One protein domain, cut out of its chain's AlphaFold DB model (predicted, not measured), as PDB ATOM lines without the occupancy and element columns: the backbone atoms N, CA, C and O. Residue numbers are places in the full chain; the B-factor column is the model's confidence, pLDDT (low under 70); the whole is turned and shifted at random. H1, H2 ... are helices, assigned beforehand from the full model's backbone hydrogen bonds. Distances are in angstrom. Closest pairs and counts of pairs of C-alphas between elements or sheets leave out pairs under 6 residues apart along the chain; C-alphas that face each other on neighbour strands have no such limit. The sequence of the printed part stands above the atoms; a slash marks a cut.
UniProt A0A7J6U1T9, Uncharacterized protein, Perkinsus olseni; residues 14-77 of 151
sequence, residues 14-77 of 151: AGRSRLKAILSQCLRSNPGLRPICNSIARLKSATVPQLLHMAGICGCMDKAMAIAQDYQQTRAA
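AT A GLANCE: This is residues 14 to 77 of the 151 residues of an uncharacterized protein of Perkinsus olseni (UniProt A0A7J6U1T9). Three helices, H1, H3 and H4, form a small bundle in which H3 touches both others, and the short H2 packs on H3 away from H4. The last turns of H4, residues 72 to 77, stick out past the rest and lengthen one end. The printed part has 64 residues with four named helices, H1 to H4 in chain order, and no named strand: the class is all helix. It is compact, with a radius of gyration of the C-alphas of 11.9 A, yet elongated in outline, spanning 40 by 20 by 15 A.

IN THESE COORDINATES: H1 is residues 14 to 29, 23.2 A long, beginning at C-alpha 14 (-20.816, 12.007, -0.296). H2 is residues 33 to 40, and H3 is residues 48 to 57, beginning at C-alpha 48 (-25.022, 2.436, -5.696). H4, residues 61 to 77, is 24.6 A long and ends at C-alpha 77 (-24.158, 10.615, 15.788).

HOW THE PARTS SIT: H1 touches H4 with its residues 15 to 22 alone, opposite ways at a shallow tilt of 16 degrees; the closest C-alphas, of Gly 15 and Ile 67, are 6.1 A apart. With residues 16 to 23 alone H1 touches H3, the same way at a shallow tilt of 28 degrees, closest at the C-alphas of Leu 23 and Ala 55, 6.8 A. H2 and H3 form a helical hairpin, closest at the C-alphas of Cys 37 and Met 54, 5.9 A. H3 and H4 form another, closest at the C-alphas of Ala 55 and Met 61, 5.1 A. Each hairpin has a tilt of 36 degrees, only just steep. H1 and H2 are close but not clearly touching, and H2 and H4 are apart. Every O i to N i+4 pair is within hydrogen-bond range in H1, H3 and H4; in H2 it is 3 of 4.

THE WHOLE: The C-alphas farthest apart, of Gly 32 and Ala 77, are 40.7 A apart. The printed part has no cut; the links H1 to H2 and H3 to H4 are tight, and H2 to H3 is short. The mean pLDDT of the printed part is 90.3, and residues 76 to 77 are under 70.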
ATOM      1  N   ALA A  14     -22.254  11.887  -0.539       88.25
ATOM      2  CA  ALA A  14     -20.816  12.007  -0.296       88.25
ATOM      3  C   ALA A  14     -20.075  10.664  -0.453       88.25
ATOM      4  O   ALA A  14     -19.012  10.603  -1.073       88.25
ATOM      5  N   GLY A  15     -20.665   9.574   0.053       91.50
ATOM      6  CA  GLY A  15     -20.105   8.227  -0.065       91.50
ATOM      7  C   GLY A  15     -20.043   7.749  -1.515       91.50
ATOM      8  O   GLY A  15     -19.037   7.181  -1.935       91.50
ATOM      9  N   ARG A  16     -21.067   8.065  -2.320       92.25
ATOM     10  CA  ARG A  16     -21.084   7.760  -3.762       92.25
ATOM     11  C   ARG A  16     -19.966   8.487  -4.509       92.25
ATOM     12  O   ARG A  16     -19.286   7.858  -5.316       92.25
ATOM     13  N   SER A  17     -19.751   9.775  -4.235       93.81
ATOM     14  CA  SER A  17     -18.647  10.533  -4.845       93.81
ATOM     15  C   SER A  17     -17.274   9.987  -4.448       93.81
ATOM     16  O   SER A  17     -16.429   9.791  -5.322       93.81
ATOM     17  N   ARG A  18     -17.056   9.669  -3.163       93.75
ATOM     18  CA  ARG A  18     -15.796   9.056  -2.699       93.75
ATOM     19  C   ARG A  18     -15.540   7.702  -3.356       93.75
ATOM     20  O   ARG A  18     -14.446   7.475  -3.865       93.75
ATOM     21  N   LEU A  19     -16.549   6.833  -3.409       93.75
ATOM     22  CA  LEU A  19     -16.415   5.513  -4.024       93.75
ATOM     23  C   LEU A  19     -16.082   5.615  -5.520       93.75
ATOM     24  O   LEU A  19     -15.206   4.901  -6.003       93.75
ATOM     25  N   LYS A  20     -16.705   6.556  -6.243       94.50
ATOM     26  CA  LYS A  20     -16.365   6.840  -7.647       94.50
ATOM     27  C   LYS A  20     -14.916   7.294  -7.820       94.50
ATOM     28  O   LYS A  20     -14.265   6.857  -8.765       94.50
ATOM     29  N   ALA A  21     -14.408   8.146  -6.929       95.12
ATOM     30  CA  ALA A  21     -13.019   8.599  -6.981       95.12
ATOM     31  C   ALA A  21     -12.038   7.433  -6.774       95.12
ATOM     32  O   ALA A  21     -11.090   7.283  -7.543       95.12
ATOM     33  N   ILE A  22     -12.314   6.563  -5.798       94.62
ATOM     34  CA  ILE A  22     -11.498   5.374  -5.522       94.62
ATOM     35  C   ILE A  22     -11.524   4.405  -6.705       94.62
ATOM     36  O   ILE A  22     -10.464   3.975  -7.149       94.62
ATOM     37  N   LEU A  23     -12.702   4.109  -7.260       94.31
ATOM     38  CA  LEU A  23     -12.832   3.268  -8.454       94.31
ATOM     39  C   LEU A  23     -12.090   3.870  -9.647       94.31
ATOM     40  O   LEU A  23     -11.357   3.164 -10.332       94.31
ATOM     41  N   SER A  24     -12.221   5.181  -9.871       94.62
ATOM     42  CA  SER A  24     -11.473   5.863 -10.928       94.62
ATOM     43  C   SER A  24      -9.966   5.715 -10.743       94.62
ATOM     44  O   SER A  24      -9.259   5.635 -11.744       94.62
ATOM     45  N   GLN A  25      -9.472   5.704  -9.506       95.06
ATOM     46  CA  GLN A  25      -8.059   5.489  -9.224       95.06
ATOM     47  C   GLN A  25      -7.662   4.018  -9.429       95.06
ATOM     48  O   GLN A  25      -6.684   3.768 -10.128       95.06
ATOM     49  N   CYS A  26      -8.447   3.052  -8.925       93.69
ATOM     50  CA  CYS A  26      -8.209   1.612  -9.130       93.69
ATOM     51  C   CYS A  26      -8.136   1.272 -10.640       93.69
ATOM     52  O   CYS A  26      -7.250   0.538 -11.075       93.69
ATOM     53  N   LEU A  27      -9.011   1.872 -11.459       93.12
ATOM     54  CA  LEU A  27      -9.046   1.688 -12.917       93.12
ATOM     55  C   LEU A  27      -7.884   2.345 -13.670       93.12
ATOM     56  O   LEU A  27      -7.594   1.951 -14.799       93.12
ATOM     57  N   ARG A  28      -7.245   3.368 -13.091       94.06
ATOM     58  CA  ARG A  28      -6.024   3.957 -13.662       94.06
ATOM     59  C   ARG A  28      -4.824   3.047 -13.435       94.06
ATOM     60  O   ARG A  28      -4.013   2.910 -14.337       94.06
ATOM     61  N   SER A  29      -4.742   2.419 -12.263       95.06
ATOM     62  CA  SER A  29      -3.685   1.456 -11.939       95.06
ATOM     63  C   SER A  29      -3.820   0.146 -12.719       95.06
ATOM     64  O   SER A  29      -2.810  -0.460 -13.046       95.06
ATOM     65  N   ASN A  30      -5.049  -0.270 -13.050       92.69
ATOM     66  CA  ASN A  30      -5.325  -1.529 -13.745       92.69
ATOM     67  C   ASN A  30      -6.174  -1.295 -15.008       92.69
ATOM     68  O   ASN A  30      -7.405  -1.416 -14.962       92.69
ATOM     69  N   PRO A  31      -5.554  -0.969 -16.159       92.69
ATOM     70  CA  PRO A  31      -6.294  -0.639 -17.375       92.69
ATOM     71  C   PRO A  31      -7.087  -1.823 -17.956       92.69
ATOM     72  O   PRO A  31      -8.113  -1.590 -18.596       92.69
ATOM     73  N   GLY A  32      -6.684  -3.070 -17.683       94.31
ATOM     74  CA  GLY A  32      -7.381  -4.279 -18.148       94.31
ATOM     75  C   GLY A  32      -8.791  -4.463 -17.570       94.31
ATOM     76  O   GLY A  32      -9.640  -5.088 -18.198       94.31
ATOM     77  N   LEU A  33      -9.089  -3.853 -16.418       92.38
ATOM     78  CA  LEU A  33     -10.405  -3.947 -15.772       92.38
ATOM     79  C   LEU A  33     -11.413  -2.913 -16.300       92.38
ATOM     80  O   LEU A  33     -12.613  -3.014 -16.038       92.38
ATOM     81  N   ARG A  34     -10.953  -1.911 -17.063       92.94
ATOM     82  CA  ARG A  34     -11.794  -0.843 -17.632       92.94
ATOM     83  C   ARG A  34     -12.902  -1.360 -18.559       92.94
ATOM     84  O   ARG A  34     -14.035  -0.917 -18.362       92.94
ATOM     85  N   PRO A  35     -12.645  -2.257 -19.536       94.25
ATOM     86  CA  PRO A  35     -13.709  -2.788 -20.390       94.25
ATOM     87  C   PRO A  35     -14.756  -3.575 -19.590       94.25
ATOM     88  O   PRO A  35     -15.947  -3.363 -19.793       94.25
ATOM     89  N   ILE A  36     -14.324  -4.387 -18.619       93.25
ATOM     90  CA  ILE A  36     -15.210  -5.180 -17.748       93.25
ATOM     91  C   ILE A  36     -16.085  -4.265 -16.879       93.25
ATOM     92  O   ILE A  36     -17.280  -4.476 -16.718       93.25
ATOM     93  N   CYS A  37     -15.513  -3.197 -16.333       91.81
ATOM     94  CA  CYS A  37     -16.276  -2.216 -15.569       91.81
ATOM     95  C   CYS A  37     -17.269  -1.431 -16.441       91.81
ATOM     96  O   CYS A  37     -18.394  -1.172 -16.014       91.81
ATOM     97  N   ASN A  38     -16.867  -1.062 -17.662       92.62
ATOM     98  CA  ASN A  38     -17.720  -0.322 -18.591       92.62
ATOM     99  C   ASN A  38     -18.887  -1.157 -19.134       92.62
ATOM    100  O   ASN A  38     -19.931  -0.568 -19.411       92.62
ATOM    101  N   SER A  39     -18.741  -2.482 -19.266       93.06
ATOM    102  CA  SER A  39     -19.846  -3.362 -19.677       93.06
ATOM    103  C   SER A  39     -20.951  -3.449 -18.619       93.06
ATOM    104  O   SER A  39     -22.109  -3.668 -18.960       93.06
ATOM    105  N   ILE A  40     -20.621  -3.205 -17.348       90.75
ATOM    106  CA  ILE A  40     -21.590  -3.177 -16.245       90.75
ATOM    107  C   ILE A  40     -22.288  -1.821 -16.174       90.75
ATOM    108  O   ILE A  40     -23.516  -1.741 -16.179       90.75
ATOM    109  N   ALA A  41     -21.511  -0.743 -16.043       92.56
ATOM    110  CA  ALA A  41     -22.049   0.608 -15.952       92.56
ATOM    111  C   ALA A  41     -20.983   1.670 -16.231       92.56
ATOM    112  O   ALA A  41     -19.815   1.551 -15.862       92.56
ATOM    113  N   ARG A  42     -21.414   2.810 -16.779       92.56
ATOM    114  CA  ARG A  42     -20.549   3.990 -16.881       92.56
ATOM    115  C   ARG A  42     -20.379   4.622 -15.501       92.56
ATOM    116  O   ARG A  42     -21.356   5.011 -14.862       92.56
ATOM    117  N   LEU A  43     -19.131   4.847 -15.085       90.56
ATOM    118  CA  LEU A  43     -18.792   5.393 -13.760       90.56
ATOM    119  C   LEU A  43     -19.543   6.697 -13.407       90.56
ATOM    120  O   LEU A  43     -19.912   6.930 -12.254       90.56
ATOM    121  N   LYS A  44     -19.817   7.546 -14.407       89.69
ATOM    122  CA  LYS A  44     -20.574   8.797 -14.235       89.69
ATOM    123  C   LYS A  44     -22.025   8.558 -13.794       89.69
ATOM    124  O   LYS A  44     -22.466   9.222 -12.856       89.69
ATOM    125  N   SER A  45     -22.727   7.605 -14.405       91.12
ATOM    126  CA  SER A  45     -24.158   7.333 -14.183       91.12
ATOM    127  C   SER A  45     -24.437   6.140 -13.265       91.12
ATOM    128  O   SER A  45     -25.594   5.881 -12.950       91.12
ATOM    129  N   ALA A  46     -23.400   5.445 -12.794       91.56
ATOM    130  CA  ALA A  46     -23.557   4.249 -11.978       91.56
ATOM    131  C   ALA A  46     -24.387   4.485 -10.697       91.56
ATOM    132  O   ALA A  46     -24.175   5.429  -9.912       91.56
ATOM    133  N   THR A  47     -25.344   3.585 -10.481       91.88
ATOM    134  CA  THR A  47     -26.127   3.473  -9.248       91.88
ATOM    135  C   THR A  47     -25.275   2.888  -8.112       91.88
ATOM    136  O   THR A  47     -24.197   2.350  -8.341       91.88
ATOM    137  N   VAL A  48     -25.727   3.013  -6.860       90.81
ATOM    138  CA  VAL A  48     -25.022   2.436  -5.696       90.81
ATOM    139  C   VAL A  48     -24.728   0.934  -5.849       90.81
ATOM    140  O   VAL A  48     -23.567   0.568  -5.686       90.81
ATOM    141  N   PRO A  49     -25.702   0.065  -6.195       90.44
ATOM    142  CA  PRO A  49     -25.424  -1.363  -6.356       90.44
ATOM    143  C   PRO A  49     -24.443  -1.643  -7.502       90.44
ATOM    144  O   PRO A  49     -23.572  -2.491  -7.355       90.44
ATOM    145  N   GLN A  50     -24.509  -0.880  -8.601       92.88
ATOM    146  CA  GLN A  50     -23.540  -0.997  -9.698       92.88
ATOM    147  C   GLN A  50     -22.120  -0.623  -9.253       92.88
ATOM    148  O   GLN A  50     -21.174  -1.321  -9.600       92.88
ATOM    149  N   LEU A  51     -21.957   0.432  -8.446       92.25
ATOM    150  CA  LEU A  51     -20.648   0.811  -7.898       92.25
ATOM    151  C   LEU A  51     -20.078  -0.266  -6.965       92.25
ATOM    152  O   LEU A  51     -18.876  -0.510  -6.999       92.25
ATOM    153  N   LEU A  52     -20.919  -0.908  -6.149       91.62
ATOM    154  CA  LEU A  52     -20.497  -2.009  -5.275       91.62
ATOM    155  C   LEU A  52     -20.091  -3.246  -6.082       91.62
ATOM    156  O   LEU A  52     -19.068  -3.857  -5.788       91.62
ATOM    157  N   HIS A  53     -20.832  -3.562  -7.144       90.75
ATOM    158  CA  HIS A  53     -20.479  -4.654  -8.046       90.75
ATOM    159  C   HIS A  53     -19.133  -4.399  -8.749       90.75
ATOM    160  O   HIS A  53     -18.250  -5.254  -8.743       90.75
ATOM    161  N   MET A  54     -18.921  -3.179  -9.258       92.69
ATOM    162  CA  MET A  54     -17.633  -2.763  -9.829       92.69
ATOM    163  C   MET A  54     -16.494  -2.817  -8.799       92.69
ATOM    164  O   MET A  54     -15.372  -3.178  -9.149       92.69
ATOM    165  N   ALA A  55     -16.763  -2.472  -7.536       92.38
ATOM    166  CA  ALA A  55     -15.774  -2.544  -6.465       92.38
ATOM    167  C   ALA A  55     -15.359  -3.983  -6.140       92.38
ATOM    168  O   ALA A  55     -14.177  -4.199  -5.879       92.38
ATOM    169  N   GLY A  56     -16.282  -4.947  -6.216       91.44
ATOM    170  CA  GLY A  56     -15.958  -6.370  -6.088       91.44
ATOM    171  C   GLY A  56     -15.014  -6.846  -7.195       91.44
ATOM    172  O   GLY A  56     -13.974  -7.420  -6.901       91.44
ATOM    173  N   ILE A  57     -15.294  -6.494  -8.454       90.50
ATOM    174  CA  ILE A  57     -14.439  -6.864  -9.600       90.50
ATOM    175  C   ILE A  57     -13.066  -6.189  -9.536       90.50
ATOM    176  O   ILE A  57     -12.056  -6.785  -9.898       90.50
ATOM    177  N   CYS A  58     -13.014  -4.938  -9.077       90.88
ATOM    178  CA  CYS A  58     -11.752  -4.217  -8.919       90.88
ATOM    179  C   CYS A  58     -10.951  -4.635  -7.674       90.88
ATOM    180  O   CYS A  58      -9.844  -4.128  -7.503       90.88
ATOM    181  N   GLY A  59     -11.505  -5.458  -6.774       90.81
ATOM    182  CA  GLY A  59     -10.884  -5.769  -5.480       90.81
ATOM    183  C   GLY A  59     -10.789  -4.561  -4.536       90.81
ATOM    184  O   GLY A  59      -9.937  -4.513  -3.658       90.81
ATOM    185  N   CYS A  60     -11.641  -3.547  -4.721       90.19
ATOM    186  CA  CYS A  60     -11.667  -2.322  -3.909       90.19
ATOM    187  C   CYS A  60     -12.858  -2.331  -2.913       90.19
ATOM    188  O   CYS A  60     -13.321  -1.266  -2.490       90.19
ATOM    189  N   MET A  61     -13.363  -3.520  -2.546       90.62
ATOM    190  CA  MET A  61     -14.550  -3.710  -1.697       90.62
ATOM    191  C   MET A  61     -14.325  -3.262  -0.245       90.62
ATOM    192  O   MET A  61     -15.201  -2.615   0.329       90.62
ATOM    193  N   ASP A  62     -13.135  -3.476   0.322       91.19
ATOM    194  CA  ASP A  62     -12.789  -3.025   1.681       91.19
ATOM    195  C   ASP A  62     -12.965  -1.515   1.850       91.19
ATOM    196  O   ASP A  62     -13.551  -1.026   2.817       91.19
ATOM    197  N   LYS A  63     -12.534  -0.753   0.839       92.25
ATOM    198  CA  LYS A  63     -12.686   0.706   0.812       92.25
ATOM    199  C   LYS A  63     -14.159   1.112   0.746       92.25
ATOM    200  O   LYS A  63     -14.549   2.111   1.348       92.25
ATOM    201  N   ALA A  64     -14.983   0.349   0.028       91.19
ATOM    202  CA  ALA A  64     -16.422   0.584  -0.031       91.19
ATOM    203  C   ALA A  64     -17.094   0.318   1.328       91.19
ATOM    204  O   ALA A  64     -17.925   1.121   1.758       91.19
ATOM    205  N   MET A  65     -16.692  -0.751   2.027       90.75
ATOM    206  CA  MET A  65     -17.175  -1.067   3.377       90.75
ATOM    207  C   MET A  65     -16.754  -0.011   4.404       90.75
ATOM    208  O   MET A  65     -17.586   0.422   5.199       90.75
ATOM    209  N   ALA A  66     -15.519   0.489   4.340       91.25
ATOM    210  CA  ALA A  66     -15.059   1.561   5.223       91.25
ATOM    211  C   ALA A  66     -15.903   2.843   5.066       91.25
ATOM    212  O   ALA A  66     -16.343   3.432   6.053       91.25
ATOM    213  N   ILE A  67     -16.210   3.248   3.826       90.81
ATOM    214  CA  ILE A  67     -17.081   4.410   3.559       90.81
ATOM    215  C   ILE A  67     -18.508   4.165   4.073       90.81
ATOM    216  O   ILE A  67     -19.170   5.086   4.556       90.81
ATOM    217  N   ALA A  68     -19.004   2.936   3.952       89.12
ATOM    218  CA  ALA A  68     -20.317   2.559   4.457       89.12
ATOM    219  C   ALA A  68     -20.409   2.683   5.981       89.12
ATOM    220  O   ALA A  68     -21.385   3.235   6.493       89.12
ATOM    221  N   GLN A  69     -19.387   2.200   6.687       88.00
ATOM    222  CA  GLN A  69     -19.294   2.289   8.140       88.00
ATOM    223  C   GLN A  69     -19.207   3.747   8.605       88.00
ATOM    224  O   GLN A  69     -19.980   4.150   9.471       88.00
ATOM    225  N   ASP A  70     -18.361   4.561   7.969       87.56
ATOM    226  CA  ASP A  70     -18.248   6.003   8.239       87.56
ATOM    227  C   ASP A  70     -19.599   6.728   8.078       87.56
ATOM    228  O   ASP A  70     -20.016   7.532   8.920       87.56
ATOM    229  N   TYR A  71     -20.354   6.371   7.032       86.31
ATOM    230  CA  TYR A  71     -21.694   6.913   6.815       86.31
ATOM    231  C   TYR A  71     -22.677   6.514   7.924       86.31
ATOM    232  O   TYR A  71     -23.457   7.355   8.382       86.31
ATOM    233  N   GLN A  72     -22.650   5.252   8.361       84.44
ATOM    234  CA  GLN A  72     -23.510   4.765   9.444       84.44
ATOM    235  C   GLN A  72     -23.177   5.439  10.780       84.44
ATOM    236  O   GLN A  72     -24.093   5.897  11.463       84.44
ATOM    237  N   GLN A  73     -21.892   5.582  11.110       82.06
ATOM    238  CA  GLN A  73     -21.440   6.266  12.326       82.06
ATOM    239  C   GLN A  73     -21.863   7.741  12.329       82.06
ATOM    240  O   GLN A  73     -22.455   8.224  13.296       82.06
ATOM    241  N   THR A  74     -21.671   8.445  11.209       79.94
ATOM    242  CA  THR A  74     -22.078   9.854  11.073       79.94
ATOM    243  C   THR A  74     -23.599  10.028  11.162       79.94
ATOM    244  O   THR A  74     -24.096  11.020  11.704       79.94
ATOM    245  N   ARG A  75     -24.368   9.073  10.621       74.94
ATOM    246  CA  ARG A  75     -25.831   9.035  10.757       74.94
ATOM    247  C   ARG A  75     -26.233   8.845  12.214       74.94
ATOM    248  O   ARG A  75     -27.037   9.641  12.684       74.94
ATOM    249  N   ALA A  76     -25.670   7.854  12.903       64.44
ATOM    250  CA  ALA A  76     -25.972   7.555  14.302       64.44
ATOM    251  C   ALA A  76     -25.675   8.753  15.220       64.44
ATOM    252  O   ALA A  76     -26.531   9.143  16.013       64.44
ATOM    253  N   ALA A  77     -24.533   9.422  15.026       61.38
ATOM    254  CA  ALA A  77     -24.158  10.615  15.788       61.38
ATOM    255  C   ALA A  77     -25.157  11.781  15.634       61.38
ATOM    256  O   ALA A  77     -25.373  12.546  16.571       61.38
TER     257      ALA A  77